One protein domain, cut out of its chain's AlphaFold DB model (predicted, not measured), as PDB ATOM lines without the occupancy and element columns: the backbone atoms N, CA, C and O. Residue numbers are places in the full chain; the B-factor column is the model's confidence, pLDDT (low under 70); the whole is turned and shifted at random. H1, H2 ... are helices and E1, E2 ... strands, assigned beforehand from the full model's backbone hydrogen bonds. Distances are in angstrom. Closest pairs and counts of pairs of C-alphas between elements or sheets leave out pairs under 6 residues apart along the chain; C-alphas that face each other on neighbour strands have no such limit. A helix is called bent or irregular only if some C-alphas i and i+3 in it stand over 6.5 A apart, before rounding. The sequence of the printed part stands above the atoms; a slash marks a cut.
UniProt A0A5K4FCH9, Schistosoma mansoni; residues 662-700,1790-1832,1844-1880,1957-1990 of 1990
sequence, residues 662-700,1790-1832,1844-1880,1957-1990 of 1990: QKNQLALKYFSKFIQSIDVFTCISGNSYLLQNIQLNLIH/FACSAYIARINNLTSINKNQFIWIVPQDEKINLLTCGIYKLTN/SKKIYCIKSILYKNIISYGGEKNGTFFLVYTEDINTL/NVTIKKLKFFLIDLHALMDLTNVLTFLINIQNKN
ATOM      1  N   GLN A 662      30.500  29.090 186.860       63.86
ATOM      2  CA  GLN A 662      30.111  27.785 186.279       63.86
ATOM      3  C   GLN A 662      29.631  26.777 187.342       63.86
ATOM      4  O   GLN A 662      28.657  26.051 187.127       63.86
ATOM      5  N   LYS A 663      30.253  26.802 188.532       71.24
ATOM      6  CA  LYS A 663      29.868  26.042 189.736       71.24
ATOM      7  C   LYS A 663      28.373  26.159 190.058       71.24
ATOM      8  O   LYS A 663      27.726  25.166 190.379       71.24
ATOM      9  N   ASN A 664      27.808  27.360 189.927       70.67
ATOM     10  CA  ASN A 664      26.406  27.638 190.234       70.67
ATOM     11  C   ASN A 664      25.461  27.186 189.110       70.67
ATOM     12  O   ASN A 664      24.347  26.757 189.405       70.67
ATOM     13  N   GLN A 665      25.894  27.239 187.844       67.74
ATOM     14  CA  GLN A 665      25.118  26.698 186.719       67.74
ATOM     15  C   GLN A 665      24.994  25.169 186.817       67.74
ATOM     16  O   GLN A 665      23.892  24.629 186.724       67.74
ATOM     17  N   LEU A 666      26.109  24.477 187.083       73.39
ATOM     18  CA  LEU A 666      26.135  23.023 187.283       73.39
ATOM     19  C   LEU A 666      25.288  22.598 188.491       73.39
ATOM     20  O   LEU A 666      24.487  21.672 188.376       73.39
ATOM     21  N   ALA A 667      25.375  23.316 189.617       74.28
ATOM     22  CA  ALA A 667      24.527  23.053 190.778       74.28
ATOM     23  C   ALA A 667      23.030  23.177 190.447       74.28
ATOM     24  O   ALA A 667      22.253  22.271 190.749       74.28
ATOM     25  N   LEU A 668      22.617  24.263 189.780       74.35
ATOM     26  CA  LEU A 668      21.225  24.458 189.362       74.35
ATOM     27  C   LEU A 668      20.751  23.352 188.406       74.35
ATOM     28  O   LEU A 668      19.637  22.865 188.567       74.35
ATOM     29  N   LYS A 669      21.600  22.897 187.473       75.17
ATOM     30  CA  LYS A 669      21.328  21.762 186.565       75.17
ATOM     31  C   LYS A 669      21.154  20.423 187.302       75.17
ATOM     32  O   LYS A 669      20.500  19.518 186.783       75.17
ATOM     33  N   TYR A 670      21.731  20.272 188.494       77.66
ATOM     34  CA  TYR A 670      21.485  19.118 189.360       77.66
ATOM     35  C   TYR A 670      20.176  19.270 190.138       77.66
ATOM     36  O   TYR A 670      19.313  18.400 190.034       77.66
ATOM     37  N   PHE A 671      19.987  20.365 190.877       79.79
ATOM     38  CA  PHE A 671      18.820  20.511 191.755       79.79
ATOM     39  C   PHE A 671      17.501  20.777 191.017       79.79
ATOM     40  O   PHE A 671      16.448  20.399 191.531       79.79
ATOM     41  N   SER A 672      17.532  21.288 189.780       74.62
ATOM     42  CA  SER A 672      16.335  21.394 188.934       74.62
ATOM     43  C   SER A 672      15.693  20.039 188.613       74.62
ATOM     44  O   SER A 672      14.491  19.992 188.372       74.62
ATOM     45  N   LYS A 673      16.441  18.925 188.685       74.01
ATOM     46  CA  LYS A 673      15.908  17.564 188.470       74.01
ATOM     47  C   LYS A 673      14.888  17.133 189.535       74.01
ATOM     48  O   LYS A 673      14.060  16.277 189.249       74.01
ATOM     49  N   PHE A 674      14.920  17.720 190.738       72.82
ATOM     50  CA  PHE A 674      13.900  17.481 191.773       72.82
ATOM     51  C   PHE A 674      12.577  18.209 191.499       72.82
ATOM     52  O   PHE A 674      11.554  17.903 192.117       72.82
ATOM     53  N   ILE A 675      12.573  19.183 190.587       71.41
ATOM     54  CA  ILE A 675      11.369  19.907 190.190       71.41
ATOM     55  C   ILE A 675      10.663  19.055 189.130       71.41
ATOM     56  O   ILE A 675      10.793  19.276 187.933       71.41
ATOM     57  N   GLN A 676       9.935  18.032 189.581       64.74
ATOM     58  CA  GLN A 676       9.118  17.181 188.704       64.74
ATOM     59  C   GLN A 676       7.874  17.916 188.179       64.74
ATOM     60  O   GLN A 676       7.280  17.514 187.178       64.74
ATOM     61  N   SER A 677       7.447  18.982 188.861       65.92
ATOM     62  CA  SER A 677       6.242  19.736 188.523       65.92
ATOM     63  C   SER A 677       6.252  21.149 189.128       65.92
ATOM     64  O   SER A 677       7.079  21.438 189.996       65.92
ATOM     65  N   ILE A 678       5.390  22.041 188.626       67.51
ATOM     66  CA  ILE A 678       5.233  23.427 189.101       67.51
ATOM     67  C   ILE A 678       3.749  23.723 189.339       67.51
ATOM     68  O   ILE A 678       2.923  23.557 188.440       67.51
ATOM     69  N   ASP A 679       3.429  24.215 190.533       72.66
ATOM     70  CA  ASP A 679       2.060  24.510 190.953       72.66
ATOM     71  C   ASP A 679       1.515  25.835 190.382       72.66
ATOM     72  O   ASP A 679       2.198  26.866 190.333       72.66
ATOM     73  N   VAL A 680       0.229  25.828 190.017       74.47
ATOM     74  CA  VAL A 680      -0.561  27.016 189.657       74.47
ATOM     75  C   VAL A 680      -1.727  27.171 190.629       74.47
ATOM     76  O   VAL A 680      -2.487  26.230 190.852       74.47
ATOM     77  N   PHE A 681      -1.909  28.374 191.176       78.08
ATOM     78  CA  PHE A 681      -2.889  28.684 192.216       78.08
ATOM     79  C   PHE A 681      -3.955  29.688 191.754       78.08
ATOM     80  O   PHE A 681      -3.654  30.696 191.109       78.08
ATOM     81  N   THR A 682      -5.205  29.478 192.175       77.43
ATOM     82  CA  THR A 682      -6.274  30.494 192.145       77.43
ATOM     83  C   THR A 682      -6.546  31.050 193.535       77.43
ATOM     84  O   THR A 682      -6.539  30.332 194.531       77.43
ATOM     85  N   CYS A 683      -6.823  32.346 193.607       74.05
ATOM     86  CA  CYS A 683      -7.247  33.035 194.815       74.05
ATOM     87  C   CYS A 683      -8.773  33.149 194.821       74.05
ATOM     88  O   CYS A 683      -9.347  33.968 194.106       74.05
ATOM     89  N   ILE A 684      -9.446  32.338 195.640       66.60
ATOM     90  CA  ILE A 684     -10.905  32.393 195.804       66.60
ATOM     91  C   ILE A 684     -11.208  32.883 197.216       66.60
ATOM     92  O   ILE A 684     -10.746  32.320 198.209       66.60
ATOM     93  N   SER A 685     -11.981  33.967 197.321       63.05
ATOM     94  CA  SER A 685     -12.315  34.638 198.591       63.05
ATOM     95  C   SER A 685     -11.110  35.003 199.481       63.05
ATOM     96  O   SER A 685     -11.283  35.172 200.680       63.05
ATOM     97  N   GLY A 686      -9.900  35.124 198.920       61.76
ATOM     98  CA  GLY A 686      -8.660  35.432 199.653       61.76
ATOM     99  C   GLY A 686      -7.848  34.221 200.138       61.76
ATOM    100  O   GLY A 686      -6.791  34.414 200.723       61.76
ATOM    101  N   ASN A 687      -8.295  32.985 199.883       68.08
ATOM    102  CA  ASN A 687      -7.485  31.777 200.080       68.08
ATOM    103  C   ASN A 687      -6.898  31.329 198.735       68.08
ATOM    104  O   ASN A 687      -7.577  31.433 197.711       68.08
ATOM    105  N   SER A 688      -5.680  30.784 198.736       70.90
ATOM    106  CA  SER A 688      -5.076  30.184 197.544       70.90
ATOM    107  C   SER A 688      -5.384  28.687 197.461       70.90
ATOM    108  O   SER A 688      -5.037  27.926 198.366       70.90
ATOM    109  N   TYR A 689      -5.968  28.256 196.352       75.64
ATOM    110  CA  TYR A 689      -6.256  26.858 196.044       75.64
ATOM    111  C   TYR A 689      -5.350  26.395 194.908       75.64
ATOM    112  O   TYR A 689      -5.183  27.121 193.926       75.64
ATOM    113  N   LEU A 690      -4.767  25.200 195.038       74.30
ATOM    114  CA  LEU A 690      -4.046  24.564 193.940       74.30
ATOM    115  C   LEU A 690      -5.045  24.269 192.812       74.30
ATOM    116  O   LEU A 690      -6.059  23.611 193.037       74.30
ATOM    117  N   LEU A 691      -4.772  24.807 191.625       64.78
ATOM    118  CA  LEU A 691      -5.634  24.729 190.445       64.78
ATOM    119  C   LEU A 691      -5.189  23.570 189.543       64.78
ATOM    120  O   LEU A 691      -5.995  22.742 189.131       64.78
ATOM    121  N   GLN A 692      -3.888  23.522 189.256       60.83
ATOM    122  CA  GLN A 692      -3.249  22.514 188.421       60.83
ATOM    123  C   GLN A 692      -1.779  22.397 188.826       60.83
ATOM    124  O   GLN A 692      -1.149  23.401 189.162       60.83
ATOM    125  N   ASN A 693      -1.233  21.185 188.750       59.27
ATOM    126  CA  ASN A 693       0.190  20.937 188.926       59.27
ATOM    127  C   ASN A 693       0.814  20.557 187.568       59.27
ATOM    128  O   ASN A 693       0.391  19.593 186.928       59.27
ATOM    129  N   ILE A 694       1.758  21.359 187.069       60.34
ATOM    130  CA  ILE A 694       2.288  21.257 185.702       60.34
ATOM    131  C   ILE A 694       3.503  20.323 185.684       60.34
ATOM    132  O   ILE A 694       4.621  20.748 185.968       60.34
ATOM    133  N   GLN A 695       3.303  19.061 185.294       51.14
ATOM    134  CA  GLN A 695       4.381  18.070 185.162       51.14
ATOM    135  C   GLN A 695       5.453  18.473 184.130       51.14
ATOM    136  O   GLN A 695       5.155  18.916 183.012       51.14
ATOM    137  N   LEU A 696       6.725  18.287 184.488       53.82
ATOM    138  CA  LEU A 696       7.906  18.578 183.675       53.82
ATOM    139  C   LEU A 696       8.364  17.342 182.881       53.82
ATOM    140  O   LEU A 696       9.095  16.499 183.387       53.82
ATOM    141  N   ASN A 697       7.999  17.279 181.593       39.10
ATOM    142  CA  ASN A 697       8.620  16.351 180.639       39.10
ATOM    143  C   ASN A 697      10.138  16.596 180.572       39.10
ATOM    144  O   ASN A 697      10.598  17.550 179.941       39.10
ATOM    145  N   LEU A 698      10.901  15.692 181.189       37.60
ATOM    146  CA  LEU A 698      12.362  15.740 181.344       37.60
ATOM    147  C   LEU A 698      13.150  15.758 180.021       37.60
ATOM    148  O   LEU A 698      14.323  16.120 180.013       37.60
ATOM    149  N   ILE A 699      12.506  15.410 178.903       36.63
ATOM    150  CA  ILE A 699      13.116  15.284 177.568       36.63
ATOM    151  C   ILE A 699      13.745  16.604 177.080       36.63
ATOM    152  O   ILE A 699      14.721  16.569 176.339       36.63
ATOM    153  N   HIS A 700      13.235  17.766 177.511       31.09
ATOM    154  CA  HIS A 700      13.666  19.067 176.977       31.09
ATOM    155  C   HIS A 700      14.701  19.832 177.830       31.09
ATOM    156  O   HIS A 700      14.959  21.007 177.570       31.09
ATOM    157  N   PHE A1790      10.962  46.778 203.084       87.51
ATOM    158  CA  PHE A1790      10.811  46.081 204.365       87.51
ATOM    159  C   PHE A1790      10.114  44.708 204.227       87.51
ATOM    160  O   PHE A1790       8.885  44.616 204.252       87.51
ATOM    161  N   ALA A1791      10.925  43.664 204.055       84.44
ATOM    162  CA  ALA A1791      10.614  42.230 204.032       84.44
ATOM    163  C   ALA A1791      11.945  41.447 204.073       84.44
ATOM    164  O   ALA A1791      12.983  42.008 203.705       84.44
ATOM    165  N   CYS A1792      11.945  40.173 204.487       83.09
ATOM    166  CA  CYS A1792      13.149  39.328 204.411       83.09
ATOM    167  C   CYS A1792      13.483  38.947 202.958       83.09
ATOM    168  O   CYS A1792      14.577  39.244 202.480       83.09
ATOM    169  N   SER A1793      12.531  38.332 202.252       85.36
ATOM    170  CA  SER A1793      12.667  37.905 200.853       85.36
ATOM    171  C   SER A1793      12.503  39.055 199.848       85.36
ATOM    172  O   SER A1793      11.715  39.982 200.048       85.36
ATOM    173  N   ALA A1794      13.256  38.985 198.748       85.35
ATOM    174  CA  ALA A1794      13.092  39.817 197.555       85.35
ATOM    175  C   ALA A1794      13.674  39.081 196.339       85.35
ATOM    176  O   ALA A1794      14.771  38.532 196.429       85.35
ATOM    177  N   TYR A1795      12.967  39.098 195.207       86.16
ATOM    178  CA  TYR A1795      13.298  38.284 194.031       86.16
ATOM    179  C   TYR A1795      13.568  39.153 192.803       86.16
ATOM    180  O   TYR A1795      12.802  40.074 192.525       86.16
ATOM    181  N   ILE A1796      14.631  38.855 192.053       82.34
ATOM    182  CA  ILE A1796      14.965  39.554 190.804       82.34
ATOM    183  C   ILE A1796      14.160  38.952 189.652       82.34
ATOM    184  O   ILE A1796      14.195  37.738 189.447       82.34
ATOM    185  N   ALA A1797      13.510  39.802 188.856       83.31
ATOM    186  CA  ALA A1797      12.878  39.408 187.603       83.31
ATOM    187  C   ALA A1797      13.012  40.479 186.501       83.31
ATOM    188  O   ALA A1797      13.219  41.661 186.783       83.31
ATOM    189  N   ARG A1798      12.836  40.075 185.238       78.08
ATOM    190  CA  ARG A1798      12.482  40.969 184.112       78.08
ATOM    191  C   ARG A1798      10.958  40.931 183.891       78.08
ATOM    192  O   ARG A1798      10.330  39.924 184.212       78.08
ATOM    193  N   ILE A1799      10.350  42.001 183.366       77.30
ATOM    194  CA  ILE A1799       8.904  42.071 183.054       77.30
ATOM    195  C   ILE A1799       8.696  42.492 181.601       77.30
ATOM    196  O   ILE A1799       9.241  43.506 181.173       77.30
ATOM    197  N   ASN A1800       7.820  41.784 180.880       62.87
ATOM    198  CA  ASN A1800       7.494  42.111 179.484       62.87
ATOM    199  C   ASN A1800       6.261  43.026 179.332       62.87
ATOM    200  O   ASN A1800       6.120  43.692 178.310       62.87
ATOM    201  N   ASN A1801       5.371  43.068 180.334       67.93
ATOM    202  CA  ASN A1801       4.009  43.615 180.212       67.93
ATOM    203  C   ASN A1801       3.761  44.878 181.072       67.93
ATOM    204  O   ASN A1801       2.693  45.009 181.672       67.93
ATOM    205  N   LEU A1802       4.727  45.800 181.180       64.53
ATOM    206  CA  LEU A1802       4.531  47.072 181.896       64.53
ATOM    207  C   LEU A1802       5.003  48.275 181.066       64.53
ATOM    208  O   LEU A1802       6.177  48.383 180.724       64.53
ATOM    209  N   THR A1803       4.092  49.208 180.782       51.98
ATOM    210  CA  THR A1803       4.288  50.378 179.901       51.98
ATOM    211  C   THR A1803       5.075  51.517 180.571       51.98
ATOM    212  O   THR A1803       4.670  52.678 180.538       51.98
ATOM    213  N   SER A1804       6.159  51.186 181.275       56.82
ATOM    214  CA  SER A1804       6.942  52.138 182.085       56.82
ATOM    215  C   SER A1804       8.421  51.760 182.232       56.82
ATOM    216  O   SER A1804       9.139  52.413 182.983       56.82
ATOM    217  N   ILE A1805       8.867  50.668 181.598       57.91
ATOM    218  CA  ILE A1805      10.168  50.039 181.859       57.91
ATOM    219  C   ILE A1805      10.746  49.500 180.546       57.91
ATOM    220  O   ILE A1805      10.020  48.916 179.741       57.91
ATOM    221  N   ASN A1806      12.054  49.659 180.335       56.72
ATOM    222  CA  ASN A1806      12.745  49.059 179.192       56.72
ATOM    223  C   ASN A1806      12.848  47.533 179.363       56.72
ATOM    224  O   ASN A1806      13.208  47.062 180.441       56.72
ATOM    225  N   LYS A1807      12.614  46.763 178.287       53.48
ATOM    226  CA  LYS A1807      12.512  45.282 178.306       53.48
ATOM    227  C   LYS A1807      13.683  44.543 178.990       53.48
ATOM    228  O   LYS A1807      13.481  43.454 179.517       53.48
ATOM    229  N   ASN A1808      14.883  45.130 179.021       57.41
ATOM    230  CA  ASN A1808      16.080  44.502 179.603       57.41
ATOM    231  C   ASN A1808      16.314  44.839 181.092       57.41
ATOM    232  O   ASN A1808      17.215  44.265 181.705       57.41
ATOM    233  N   GLN A1809      15.546  45.763 181.682       66.90
ATOM    234  CA  GLN A1809      15.807  46.298 183.023       66.90
ATOM    235  C   GLN A1809      15.315  45.345 184.128       66.90
ATOM    236  O   GLN A1809      14.186  44.855 184.095       66.90
ATOM    237  N   PHE A1810      16.167  45.091 185.126       74.17
ATOM    238  CA  PHE A1810      15.841  44.229 186.265       74.17
ATOM    239  C   PHE A1810      14.959  44.936 187.304       74.17
ATOM    240  O   PHE A1810      15.131  46.121 187.598       74.17
ATOM    241  N   ILE A1811      14.029  44.174 187.878       81.92
ATOM    242  CA  ILE A1811      12.993  44.618 188.813       81.92
ATOM    243  C   ILE A1811      12.996  43.676 190.018       81.92
ATOM    244  O   ILE A1811      13.174  42.467 189.866       81.92
ATOM    245  N   TRP A1812      12.766  44.214 191.213       83.87
ATOM    246  CA  TRP A1812      12.682  43.434 192.446       83.87
ATOM    247  C   TRP A1812      11.229  43.251 192.884       83.87
ATOM    248  O   TRP A1812      10.522  44.228 193.136       83.87
ATOM    249  N   ILE A1813      10.800  41.995 192.999       89.35
ATOM    250  CA  ILE A1813       9.515  41.586 193.566       89.35
ATOM    251  C   ILE A1813       9.694  41.457 195.082       89.35
ATOM    252  O   ILE A1813      10.472  40.621 195.543       89.35
ATOM    253  N   VAL A1814       8.979  42.273 195.860       89.47
ATOM    254  CA  VAL A1814       9.066  42.298 197.330       89.47
ATOM    255  C   VAL A1814       7.684  42.023 197.941       89.47
ATOM    256  O   VAL A1814       6.852  42.937 198.000       89.47
ATOM    257  N   PRO A1815       7.401  40.786 198.392       90.36
ATOM    258  CA  PRO A1815       6.173  40.465 199.112       90.36
ATOM    259  C   PRO A1815       6.244  40.958 200.569       90.36
ATOM    260  O   PRO A1815       7.131  40.581 201.330       90.36
ATOM    261  N   GLN A1816       5.293  41.805 200.967       88.39
ATOM    262  CA  GLN A1816       5.116  42.304 202.340       88.39
ATOM    263  C   GLN A1816       3.907  41.635 203.016       88.39
ATOM    264  O   GLN A1816       3.335  40.696 202.471       88.39
ATOM    265  N   ASP A1817       3.475  42.116 204.186       83.97
ATOM    266  CA  ASP A1817       2.368  41.526 204.951       83.97
ATOM    267  C   ASP A1817       0.965  41.763 204.355       83.97
ATOM    268  O   ASP A1817       0.032  41.031 204.690       83.97
ATOM    269  N   GLU A1818       0.807  42.732 203.443       84.39
ATOM    270  CA  GLU A1818      -0.494  43.036 202.806       84.39
ATOM    271  C   GLU A1818      -0.462  43.200 201.277       84.39
ATOM    272  O   GLU A1818      -1.519  43.297 200.644       84.39
ATOM    273  N   LYS A1819       0.732  43.248 200.674       88.88
ATOM    274  CA  LYS A1819       0.925  43.617 199.266       88.88
ATOM    275  C   LYS A1819       2.258  43.145 198.689       88.88
ATOM    276  O   LYS A1819       3.228  42.980 199.426       88.88
ATOM    277  N   ILE A1820       2.316  43.036 197.367       90.46
ATOM    278  CA  ILE A1820       3.538  42.854 196.576       90.46
ATOM    279  C   ILE A1820       3.973  44.223 196.044       90.46
ATOM    280  O   ILE A1820       3.210  44.869 195.325       90.46
ATOM    281  N   ASN A1821       5.194  44.661 196.357       89.90
ATOM    282  CA  ASN A1821       5.807  45.833 195.727       89.90
ATOM    283  C   ASN A1821       6.727  45.404 194.579       89.90
ATOM    284  O   ASN A1821       7.417  44.390 194.683       89.90
ATOM    285  N   LEU A1822       6.778  46.212 193.520       88.81
ATOM    286  CA  LEU A1822       7.737  46.089 192.422       88.81
ATOM    287  C   LEU A1822       8.690  47.286 192.460       88.81
ATOM    288  O   LEU A1822       8.233  48.425 192.351       88.81
ATOM    289  N   LEU A1823       9.992  47.043 192.630       84.90
ATOM    290  CA  LEU A1823      11.004  48.089 192.821       84.90
ATOM    291  C   LEU A1823      12.035  48.124 191.683       84.90
ATOM    292  O   LEU A1823      12.457  47.072 191.201       84.90
ATOM    293  N   THR A1824      12.518  49.315 191.324       78.80
ATOM    294  CA  THR A1824      13.725  49.505 190.497       78.80
ATOM    295  C   THR A1824      14.785  50.328 191.226       78.80
ATOM    296  O   THR A1824      14.483  51.130 192.112       78.80
ATOM    297  N   CYS A1825      16.034  50.165 190.793       61.19
ATOM    298  CA  CYS A1825      17.042  51.222 190.867       61.19
ATOM    299  C   CYS A1825      17.072  51.995 189.535       61.19
ATOM    300  O   CYS A1825      16.508  51.541 188.535       61.19
ATOM    301  N   GLY A1826      17.739  53.155 189.529       46.85
ATOM    302  CA  GLY A1826      17.909  54.013 188.348       46.85
ATOM    303  C   GLY A1826      18.485  53.309 187.108       46.85
ATOM    304  O   GLY A1826      18.976  52.183 187.174       46.85
ATOM    305  N   ILE A1827      18.383  53.976 185.957       30.86
ATOM    306  CA  ILE A1827      18.689  53.400 184.639       30.86
ATOM    307  C   ILE A1827      20.189  53.100 184.510       30.86
ATOM    308  O   ILE A1827      20.990  54.012 184.331       30.86
ATOM    309  N   TYR A1828      20.546  51.816 184.492       30.29
ATOM    310  CA  TYR A1828      21.828  51.354 183.963       30.29
ATOM    311  C   TYR A1828      21.617  50.884 182.520       30.29
ATOM    312  O   TYR A1828      20.913  49.902 182.279       30.29
ATOM    313  N   LYS A1829      22.248  51.563 181.555       23.40
ATOM    314  CA  LYS A1829      22.647  50.905 180.305       23.40
ATOM    315  C   LYS A1829      23.868  50.053 180.647       23.40
ATOM    316  O   LYS A1829      24.902  50.618 180.984       23.40
ATOM    317  N   LEU A1830      23.755  48.729 180.568       24.77
ATOM    318  CA  LEU A1830      24.945  47.891 180.449       24.77
ATOM    319  C   LEU A1830      25.406  47.940 178.992       24.77
ATOM    320  O   LEU A1830      24.642  47.613 178.085       24.77
ATOM    321  N   THR A1831      26.650  48.354 178.796       21.25
ATOM    322  CA  THR A1831      27.405  48.182 177.556       21.25
ATOM    323  C   THR A1831      28.768  47.633 177.946       21.25
ATOM    324  O   THR A1831      29.547  48.346 178.576       21.25
ATOM    325  N   ASN A1832      29.015  46.390 177.539       22.66
ATOM    326  CA  ASN A1832      30.224  45.591 177.745       22.66
ATOM    327  C   ASN A1832      30.510  45.114 179.183       22.66
ATOM    328  O   ASN A1832      29.883  45.533 180.158       22.66
ATOM    329  N   SER A1844      23.012  59.423 192.352       34.23
ATOM    330  CA  SER A1844      21.599  59.079 192.079       34.23
ATOM    331  C   SER A1844      21.038  57.675 192.406       34.23
ATOM    332  O   SER A1844      19.937  57.345 191.960       34.23
ATOM    333  N   LYS A1845      21.661  56.872 193.287       46.56
ATOM    334  CA  LYS A1845      21.017  55.647 193.828       46.56
ATOM    335  C   LYS A1845      19.795  55.945 194.728       46.56
ATOM    336  O   LYS A1845      19.890  55.908 195.951       46.56
ATOM    337  N   LYS A1846      18.621  56.165 194.126       56.28
ATOM    338  CA  LYS A1846      17.301  56.048 194.776       56.28
ATOM    339  C   LYS A1846      16.565  54.804 194.271       56.28
ATOM    340  O   LYS A1846      16.678  54.441 193.101       56.28
ATOM    341  N   ILE A1847      15.818  54.162 195.170       70.29
ATOM    342  CA  ILE A1847      14.934  53.033 194.855       70.29
ATOM    343  C   ILE A1847      13.528  53.579 194.615       70.29
ATOM    344  O   ILE A1847      13.002  54.317 195.448       70.29
ATOM    345  N   TYR A1848      12.913  53.188 193.502       75.54
ATOM    346  CA  TYR A1848      11.574  53.620 193.112       75.54
ATOM    347  C   TYR A1848      10.608  52.437 193.149       75.54
ATOM    348  O   TYR A1848      10.891  51.376 192.596       75.54
ATOM    349  N   CYS A1849       9.455  52.613 193.796       81.81
ATOM    350  CA  CYS A1849       8.367  51.642 193.759       81.81
ATOM    351  C   CYS A1849       7.502  51.914 192.523       81.81
ATOM    352  O   CYS A1849       6.811  52.927 192.473       81.81
ATOM    353  N   ILE A1850       7.548  51.020 191.533       82.77
ATOM    354  CA  ILE A1850       6.759  51.129 190.299       82.77
ATOM    355  C   ILE A1850       5.276  50.894 190.601       82.77
ATOM    356  O   ILE A1850       4.400  51.581 190.081       82.77
ATOM    357  N   LYS A1851       4.989  49.848 191.389       85.56
ATOM    358  CA  LYS A1851       3.630  49.359 191.624       85.56
ATOM    359  C   LYS A1851       3.526  48.566 192.925       85.56
ATOM    360  O   LYS A1851       4.493  47.949 193.363       85.56
ATOM    361  N   SER A1852       2.340  48.587 193.529       88.77
ATOM    362  CA  SER A1852       2.028  47.985 194.831       88.77
ATOM    363  C   SER A1852       0.673  47.274 194.748       88.77
ATOM    364  O   SER A1852      -0.362  47.932 194.811       88.77
ATOM    365  N   ILE A1853       0.672  45.947 194.603       89.27
ATOM    366  CA  ILE A1853      -0.527  45.119 194.372       89.27
ATOM    367  C   ILE A1853      -0.969  44.479 195.695       89.27
ATOM    368  O   ILE A1853      -0.199  43.749 196.311       89.27
ATOM    369  N   LEU A1854      -2.199  44.746 196.145       87.19
ATOM    370  CA  LEU A1854      -2.766  44.183 197.382       87.19
ATOM    371  C   LEU A1854      -3.162  42.710 197.192       87.19
ATOM    372  O   LEU A1854      -3.740  42.367 196.163       87.19
ATOM    373  N   TYR A1855      -2.935  41.845 198.190       87.58
ATOM    374  CA  TYR A1855      -3.247  40.406 198.063       87.58
ATOM    375  C   TYR A1855      -4.727  40.126 197.768       87.58
ATOM    376  O   TYR A1855      -5.035  39.302 196.913       87.58
ATOM    377  N   LYS A1856      -5.639  40.887 198.384       81.35
ATOM    378  CA  LYS A1856      -7.091  40.849 198.119       81.35
ATOM    379  C   LYS A1856      -7.513  41.155 196.668       81.35
ATOM    380  O   LYS A1856      -8.675  40.947 196.335       81.35
ATOM    381  N   ASN A1857      -6.608  41.666 195.829       85.66
ATOM    382  CA  ASN A1857      -6.850  41.928 194.410       85.66
ATOM    383  C   ASN A1857      -6.305  40.807 193.498       85.66
ATOM    384  O   ASN A1857      -6.564  40.831 192.299       85.66
ATOM    385  N   ILE A1858      -5.541  39.835 194.009       86.26
ATOM    386  CA  ILE A1858      -4.993  38.740 193.191       86.26
ATOM    387  C   ILE A1858      -6.103  37.731 192.863       86.26
ATOM    388  O   ILE A1858      -6.883  37.352 193.733       86.26
ATOM    389  N   ILE A1859      -6.151  37.287 191.605       82.88
ATOM    390  CA  ILE A1859      -7.073  36.263 191.084       82.88
ATOM    391  C   ILE A1859      -6.348  34.921 190.926       82.88
ATOM    392  O   ILE A1859      -6.891  33.877 191.280       82.88
ATOM    393  N   SER A1860      -5.120  34.926 190.402       84.72
ATOM    394  CA  SER A1860      -4.301  33.721 190.239       84.72
ATOM    395  C   SER A1860      -2.815  34.052 190.108       84.72
ATOM    396  O   SER A1860      -2.433  35.175 189.761       84.72
ATOM    397  N   TYR A1861      -1.973  33.066 190.405       88.98
ATOM    398  CA  TYR A1861      -0.524  33.124 190.225       88.98
ATOM    399  C   TYR A1861       0.052  31.717 190.037       88.98
ATOM    400  O   TYR A1861      -0.571  30.732 190.424       88.98
ATOM    401  N   GLY A1862       1.228  31.606 189.428       83.54
ATOM    402  CA  GLY A1862       1.858  30.311 189.159       83.54
ATOM    403  C   GLY A1862       3.037  30.421 188.200       83.54
ATOM    404  O   GLY A1862       3.267  31.485 187.617       83.54
ATOM    405  N   GLY A1863       3.782  29.328 188.049       79.20
ATOM    406  CA  GLY A1863       4.992  29.283 187.226       79.20
ATOM    407  C   GLY A1863       4.888  28.455 185.944       79.20
ATOM    408  O   GLY A1863       4.088  27.532 185.840       79.20
ATOM    409  N   GLU A1864       5.763  28.759 184.986       74.94
ATOM    410  CA  GLU A1864       6.095  27.908 183.837       74.94
ATOM    411  C   GLU A1864       7.477  27.270 184.007       74.94
ATOM    412  O   GLU A1864       8.377  27.804 184.659       74.94
ATOM    413  N   LYS A1865       7.674  26.177 183.267       67.10
ATOM    414  CA  LYS A1865       8.945  25.457 183.072       67.10
ATOM    415  C   LYS A1865      10.105  26.378 182.662       67.10
ATOM    416  O   LYS A1865      11.257  26.104 182.974       67.10
ATOM    417  N   ASN A1866       9.782  27.479 181.985       68.61
ATOM    418  CA  ASN A1866      10.706  28.435 181.379       68.61
ATOM    419  C   ASN A1866      11.281  29.460 182.386       68.61
ATOM    420  O   ASN A1866      11.933  30.413 181.971       68.61
ATOM    421  N   GLY A1867      10.984  29.335 183.687       70.27
ATOM    422  CA  GLY A1867      11.311  30.357 184.694       70.27
ATOM    423  C   GLY A1867      10.358  31.560 184.691       70.27
ATOM    424  O   GLY A1867      10.572  32.531 185.424       70.27
ATOM    425  N   THR A1868       9.290  31.509 183.887       79.94
ATOM    426  CA  THR A1868       8.226  32.512 183.916       79.94
ATOM    427  C   THR A1868       7.401  32.380 185.190       79.94
ATOM    428  O   THR A1868       6.969  31.282 185.528       79.94
ATOM    429  N   PHE A1869       7.061  33.497 185.825       86.10
ATOM    430  CA  PHE A1869       6.002  33.583 186.827       86.10
ATOM    431  C   PHE A1869       4.887  34.515 186.341       86.10
ATOM    432  O   PHE A1869       5.151  35.598 185.807       86.10
ATOM    433  N   PHE A1870       3.632  34.114 186.535       86.44
ATOM    434  CA  PHE A1870       2.457  34.919 186.208       86.44
ATOM    435  C   PHE A1870       1.763  35.442 187.457       86.44
ATOM    436  O   PHE A1870       1.658  34.749 188.467       86.44
ATOM    437  N   LEU A1871       1.206  36.646 187.338       89.02
ATOM    438  CA  LEU A1871       0.334  37.245 188.343       89.02
ATOM    439  C   LEU A1871      -0.872  37.883 187.651       89.02
ATOM    440  O   LEU A1871      -0.707  38.806 186.849       89.02
ATOM    441  N   VAL A1872      -2.075  37.411 187.971       86.69
ATOM    442  CA  VAL A1872      -3.344  37.970 187.489       86.69
ATOM    443  C   VAL A1872      -4.046  38.662 188.652       86.69
ATOM    444  O   VAL A1872      -4.227  38.057 189.708       86.69
ATOM    445  N   TYR A1873      -4.434  39.925 188.480       88.41
ATOM    446  CA  TYR A1873      -5.039  40.740 189.538       88.41
ATOM    447  C   TYR A1873      -6.085  41.727 189.001       88.41
ATOM    448  O   TYR A1873      -6.105  42.046 187.811       88.41
ATOM    449  N   THR A1874      -6.952  42.210 189.891       85.53
ATOM    450  CA  THR A1874      -7.941  43.262 189.635       85.53
ATOM    451  C   THR A1874      -7.381  44.655 189.909       85.53
ATOM    452  O   THR A1874      -6.682  44.885 190.899       85.53
ATOM    453  N   GLU A1875      -7.734  45.615 189.061       79.38
ATOM    454  CA  GLU A1875      -7.369  47.021 189.200       79.38
ATOM    455  C   GLU A1875      -8.590  47.918 188.942       79.38
ATOM    456  O   GLU A1875      -9.170  47.914 187.849       79.38
ATOM    457  N   ASP A1876      -8.985  48.667 189.974       66.46
ATOM    458  CA  ASP A1876     -10.142  49.563 189.968       66.46
ATOM    459  C   ASP A1876      -9.782  50.886 189.272       66.46
ATOM    460  O   ASP A1876      -8.871  51.599 189.707       66.46
ATOM    461  N   ILE A1877     -10.518  51.244 188.212       53.68
ATOM    462  CA  ILE A1877     -10.219  52.409 187.350       53.68
ATOM    463  C   ILE A1877     -10.153  53.736 188.132       53.68
ATOM    464  O   ILE A1877      -9.384  54.627 187.776       53.68
ATOM    465  N   ASN A1878     -10.872  53.849 189.252       41.74
ATOM    466  CA  ASN A1878     -10.942  55.063 190.075       41.74
ATOM    467  C   ASN A1878      -9.667  55.349 190.907       41.74
ATOM    468  O   ASN A1878      -9.711  56.152 191.835       41.74
ATOM    469  N   THR A1879      -8.530  54.718 190.591       38.35
ATOM    470  CA  THR A1879      -7.216  54.983 191.214       38.35
ATOM    471  C   THR A1879      -6.258  55.795 190.328       38.35
ATOM    472  O   THR A1879      -5.051  55.822 190.561       38.35
ATOM    473  N   LEU A1880      -6.794  56.533 189.350       25.98
ATOM    474  CA  LEU A1880      -6.068  57.556 188.588       25.98
ATOM    475  C   LEU A1880      -6.088  58.922 189.302       25.98
ATOM    476  O   LEU A1880      -6.833  59.829 188.936       25.98
ATOM    477  N   ASN A1957     -16.286  49.325 186.873       43.87
ATOM    478  CA  ASN A1957     -15.487  48.710 185.819       43.87
ATOM    479  C   ASN A1957     -14.136  48.257 186.395       43.87
ATOM    480  O   ASN A1957     -13.137  48.974 186.342       43.87
ATOM    481  N   VAL A1958     -14.127  47.062 186.984       58.81
ATOM    482  CA  VAL A1958     -12.926  46.384 187.478       58.81
ATOM    483  C   VAL A1958     -12.154  45.825 186.284       58.81
ATOM    484  O   VAL A1958     -12.666  44.979 185.553       58.81
ATOM    485  N   THR A1959     -10.910  46.265 186.086       75.01
ATOM    486  CA  THR A1959     -10.056  45.731 185.011       75.01
ATOM    487  C   THR A1959      -9.226  44.554 185.513       75.01
ATOM    488  O   THR A1959      -8.634  44.624 186.587       75.01
ATOM    489  N   ILE A1960      -9.162  43.466 184.743       76.95
ATOM    490  CA  ILE A1960      -8.262  42.335 185.017       76.95
ATOM    491  C   ILE A1960      -6.939  42.593 184.289       76.95
ATOM    492  O   ILE A1960      -6.941  42.927 183.105       76.95
ATOM    493  N   LYS A1961      -5.804  42.434 184.979       81.47
ATOM    494  CA  LYS A1961      -4.461  42.618 184.406       81.47
ATOM    495  C   LYS A1961      -3.566  41.412 184.695       81.47
ATOM    496  O   LYS A1961      -3.552  40.896 185.810       81.47
ATOM    497  N   LYS A1962      -2.807  40.981 183.679       83.05
ATOM    498  CA  LYS A1962      -1.867  39.844 183.709       83.05
ATOM    499  C   LYS A1962      -0.432  40.348 183.546       83.05
ATOM    500  O   LYS A1962      -0.092  40.932 182.518       83.05
ATOM    501  N   LEU A1963       0.413  40.102 184.544       83.71
ATOM    502  CA  LEU A1963       1.858  40.339 184.477       83.71
ATOM    503  C   LEU A1963       2.591  39.029 184.177       83.71
ATOM    504  O   LEU A1963       2.246  37.986 184.732       83.71
ATOM    505  N   LYS A1964       3.605  39.112 183.308       84.09
ATOM    506  CA  LYS A1964       4.550  38.036 182.980       84.09
ATOM    507  C   LYS A1964       5.937  38.473 183.466       84.09
ATOM    508  O   LYS A1964       6.470  39.466 182.967       84.09
ATOM    509  N   PHE A1965       6.459  37.772 184.468       83.68
ATOM    510  CA  PHE A1965       7.783  37.964 185.061       83.68
ATOM    511  C   PHE A1965       8.709  36.831 184.611       83.68
ATOM    512  O   PHE A1965       8.254  35.697 184.518       83.68
ATOM    513  N   PHE A1966       9.998  37.095 184.415       81.35
ATOM    514  CA  PHE A1966      11.023  36.067 184.199       81.35
ATOM    515  C   PHE A1966      12.043  36.123 185.334       81.35
ATOM    516  O   PHE A1966      12.733  37.135 185.475       81.35
ATOM    517  N   LEU A1967      12.098  35.073 186.157       80.49
ATOM    518  CA  LEU A1967      13.013  34.945 187.299       80.49
ATOM    519  C   LEU A1967      14.355  34.330 186.871       80.49
ATOM    520  O   LEU A1967      14.464  33.746 185.796       80.49
ATOM    521  N   ILE A1968      15.385  34.463 187.716       71.06
ATOM    522  CA  ILE A1968      16.736  33.939 187.428       71.06
ATOM    523  C   ILE A1968      16.788  32.404 187.477       71.06
ATOM    524  O   ILE A1968      17.521  31.790 186.710       71.06
ATOM    525  N   ASP A1969      16.042  31.775 188.388       74.51
ATOM    526  CA  ASP A1969      15.984  30.317 188.501       74.51
ATOM    527  C   ASP A1969      14.644  29.814 189.063       74.51
ATOM    528  O   ASP A1969      13.851  30.557 189.647       74.51
ATOM    529  N   LEU A1970      14.399  28.515 188.868       80.29
ATOM    530  CA  LEU A1970      13.179  27.832 189.299       80.29
ATOM    531  C   LEU A1970      13.066  27.701 190.831       80.29
ATOM    532  O   LEU A1970      11.963  27.546 191.346       80.29
ATOM    533  N   HIS A1971      14.169  27.803 191.580       83.73
ATOM    534  CA  HIS A1971      14.127  27.736 193.044       83.73
ATOM    535  C   HIS A1971      13.603  29.046 193.642       83.73
ATOM    536  O   HIS A1971      12.760  29.007 194.535       83.73
ATOM    537  N   ALA A1972      14.013  30.197 193.100       82.67
ATOM    538  CA  ALA A1972      13.433  31.500 193.421       82.67
ATOM    539  C   ALA A1972      11.941  31.582 193.046       82.67
ATOM    540  O   ALA A1972      11.164  32.227 193.750       82.67
ATOM    541  N   LEU A1973      11.524  30.898 191.974       85.43
ATOM    542  CA  LEU A1973      10.114  30.758 191.601       85.43
ATOM    543  C   LEU A1973       9.318  29.939 192.633       85.43
ATOM    544  O   LEU A1973       8.238  30.370 193.040       85.43
ATOM    545  N   MET A1974       9.850  28.807 193.105       85.11
ATOM    546  CA  MET A1974       9.213  28.013 194.166       85.11
ATOM    547  C   MET A1974       9.173  28.757 195.513       85.11
ATOM    548  O   MET A1974       8.150  28.724 196.194       85.11
ATOM    549  N   ASP A1975      10.242  29.473 195.874       88.39
ATOM    550  CA  ASP A1975      10.332  30.293 197.096       88.39
ATOM    551  C   ASP A1975       9.287  31.429 197.078       88.39
ATOM    552  O   ASP A1975       8.456  31.538 197.984       88.39
ATOM    553  N   LEU A1976       9.222  32.197 195.979       90.17
ATOM    554  CA  LEU A1976       8.192  33.220 195.756       90.17
ATOM    555  C   LEU A1976       6.777  32.633 195.841       90.17
ATOM    556  O   LEU A1976       5.911  33.224 196.487       90.17
ATOM    557  N   THR A1977       6.543  31.477 195.220       87.58
ATOM    558  CA  THR A1977       5.226  30.825 195.215       87.58
ATOM    559  C   THR A1977       4.819  30.407 196.631       87.58
ATOM    560  O   THR A1977       3.736  30.778 197.077       87.58
ATOM    561  N   ASN A1978       5.704  29.757 197.397       87.67
ATOM    562  CA  ASN A1978       5.437  29.379 198.790       87.67
ATOM    563  C   ASN A1978       5.229  30.594 199.712       87.67
ATOM    564  O   ASN A1978       4.324  30.583 200.551       87.67
ATOM    565  N   VAL A1979       6.008  31.665 199.537       89.53
ATOM    566  CA  VAL A1979       5.844  32.922 200.287       89.53
ATOM    567  C   VAL A1979       4.490  33.582 199.999       89.53
ATOM    568  O   VAL A1979       3.831  34.047 200.933       89.53
ATOM    569  N   LEU A1980       4.028  33.585 198.744       88.86
ATOM    570  CA  LEU A1980       2.706  34.104 198.377       88.86
ATOM    571  C   LEU A1980       1.571  33.230 198.930       88.86
ATOM    572  O   LEU A1980       0.666  33.760 199.577       88.86
ATOM    573  N   THR A1981       1.658  31.906 198.765       85.99
ATOM    574  CA  THR A1981       0.721  30.922 199.336       85.99
ATOM    575  C   THR A1981       0.575  31.096 200.847       85.99
ATOM    576  O   THR A1981      -0.538  31.076 201.375       85.99
ATOM    577  N   PHE A1982       1.674  31.335 201.566       86.98
ATOM    578  CA  PHE A1982       1.642  31.631 202.997       86.98
ATOM    579  C   PHE A1982       0.901  32.946 203.296       86.98
ATOM    580  O   PHE A1982      -0.090  32.944 204.031       86.98
ATOM    581  N   LEU A1983       1.342  34.063 202.707       86.52
ATOM    582  CA  LEU A1983       0.846  35.407 203.035       86.52
ATOM    583  C   LEU A1983      -0.636  35.605 202.690       86.52
ATOM    584  O   LEU A1983      -1.372  36.201 203.480       86.52
ATOM    585  N   ILE A1984      -1.087  35.061 201.557       84.62
ATOM    586  CA  ILE A1984      -2.481  35.134 201.098       84.62
ATOM    587  C   ILE A1984      -3.401  34.394 202.087       84.62
ATOM    588  O   ILE A1984      -4.291  35.007 202.679       84.62
ATOM    589  N   ASN A1985      -3.107  33.125 202.399       82.55
ATOM    590  CA  ASN A1985      -3.903  32.309 203.334       82.55
ATOM    591  C   ASN A1985      -3.902  32.813 204.794       82.55
ATOM    592  O   ASN A1985      -4.663  32.318 205.630       82.55
ATOM    593  N   ILE A1986      -3.040  33.778 205.124       77.11
ATOM    594  CA  ILE A1986      -2.946  34.416 206.442       77.11
ATOM    595  C   ILE A1986      -3.773  35.703 206.538       77.11
ATOM    596  O   ILE A1986      -4.050  36.160 207.650       77.11
ATOM    597  N   GLN A1987      -4.213  36.297 205.425       68.94
ATOM    598  CA  GLN A1987      -5.126  37.443 205.491       68.94
ATOM    599  C   GLN A1987      -6.498  37.031 206.044       68.94
ATOM    600  O   GLN A1987      -7.028  37.713 206.913       68.94
ATOM    601  N   ASN A1988      -7.007  35.867 205.640       55.61
ATOM    602  CA  ASN A1988      -8.344  35.373 205.995       55.61
ATOM    603  C   ASN A1988      -8.488  34.707 207.376       55.61
ATOM    604  O   ASN A1988      -9.595  34.336 207.760       55.61
ATOM    605  N   LYS A1989      -7.394  34.515 208.122       53.16
ATOM    606  CA  LYS A1989      -7.435  33.994 209.506       53.16
ATOM    607  C   LYS A1989      -7.540  35.107 210.563       53.16
ATOM    608  O   LYS A1989      -7.472  34.805 211.755       53.16
ATOM    609  N   ASN A1990      -7.644  36.366 210.125       36.37
ATOM    610  CA  ASN A1990      -7.708  37.582 210.944       36.37
ATOM    611  C   ASN A1990      -8.973  38.393 210.610       36.37
ATOM    612  O   ASN A1990     -10.055  37.896 210.974       36.37
TER     613      ASN A1990
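Overview. This is residues 662 to 700, 1790 to 1832, 1844 to 1880 and 1957 to 1990 of the 1990 residues of a protein of Schistosoma mansoni (UniProt A0A5K4FCH9). One twisted sheet of nine strands folds back on itself and curls round the long helix H2, while a second helix, H1, lies off the sheet at one end, close to where H2 begins. The leaf E2, E1, E7, E8, E9, E3 turns at E4 to face the smaller leaf E5, E6, a folded sheet, which is one sheet bent back into two leaves that face each other. The printed part has 153 residues, with named elements in the order H1, E1 to E9, H2; the class is mixed, helices and strands. The sheet runs E2 E1 E7 E8 E9 E3 E4 E5 E6, all antiparallel. The whole is compact, with a radius of gyration of the C-alphas of 16.4 A and spans of 48 by 42 by 28 A.

Along the chain. Start in the sheet with E2, residues 687 to 695, and E1, residues 677 to 684. Next across it come E7, residues 1858 to 1863, E8, residues 1868 to 1876, 25.8 A long, and E9, residues 1958 to 1967, 28.3 A. Then look for E3, residues 1795 to 1799, E4, residues 1811 to 1815, E5, residues 1819 to 1825, and E6, residues 1847 to 1854. Find C-alpha 662 at (30.111, 27.785, 186.279), where H1, residues 662 to 674, begins. H2, residues 1970 to 1987, runs 26.3 A from (13.179, 27.832, 189.299) to (-5.126, 37.443, 205.491).

Arrangement. Between E8 and E9, N 1869 and O 1965 are 2.8 A apart. E3 is staggered: residues 1797 to 1799 pair with E9, where N 1966 and O 1798 are 2.9 A apart, and residues 1795 to 1797 with E4, where N 1795 and O 1813 are 2.9 A apart. E3, E4 and E5 form a meander, each strand the antiparallel neighbour of the one before. E6, an edge strand, bends by 58 degrees at residue 1850. H2 is on the sheet; its closest C-alphas to E2 are Asn 1985 and Asn 687, 4.9 A apart. H1 is not on it, and is close to but not clearly touching H2, with the C-alphas of Ser 672 and Leu 1970 closest at 7.2 A. In H2 every O i to N i+4 pair is within hydrogen-bond range; in H1, 7 of 9.

Size, cuts and confidence. The C-alphas of Asn 1832 and Asn 1990 are farthest apart, at 51.0 A. Three cuts leave C-alpha gaps of 38.6 A from 700 to 1790, 21.5 A from 1832 to 1844 and 13.2 A from 1880 to 1957. Of the links printed whole, E3 to E4 is long. The mean pLDDT of the printed part is 71.5, and 53 residues are under 70, among them 691 to 700 and 1825 to 1832.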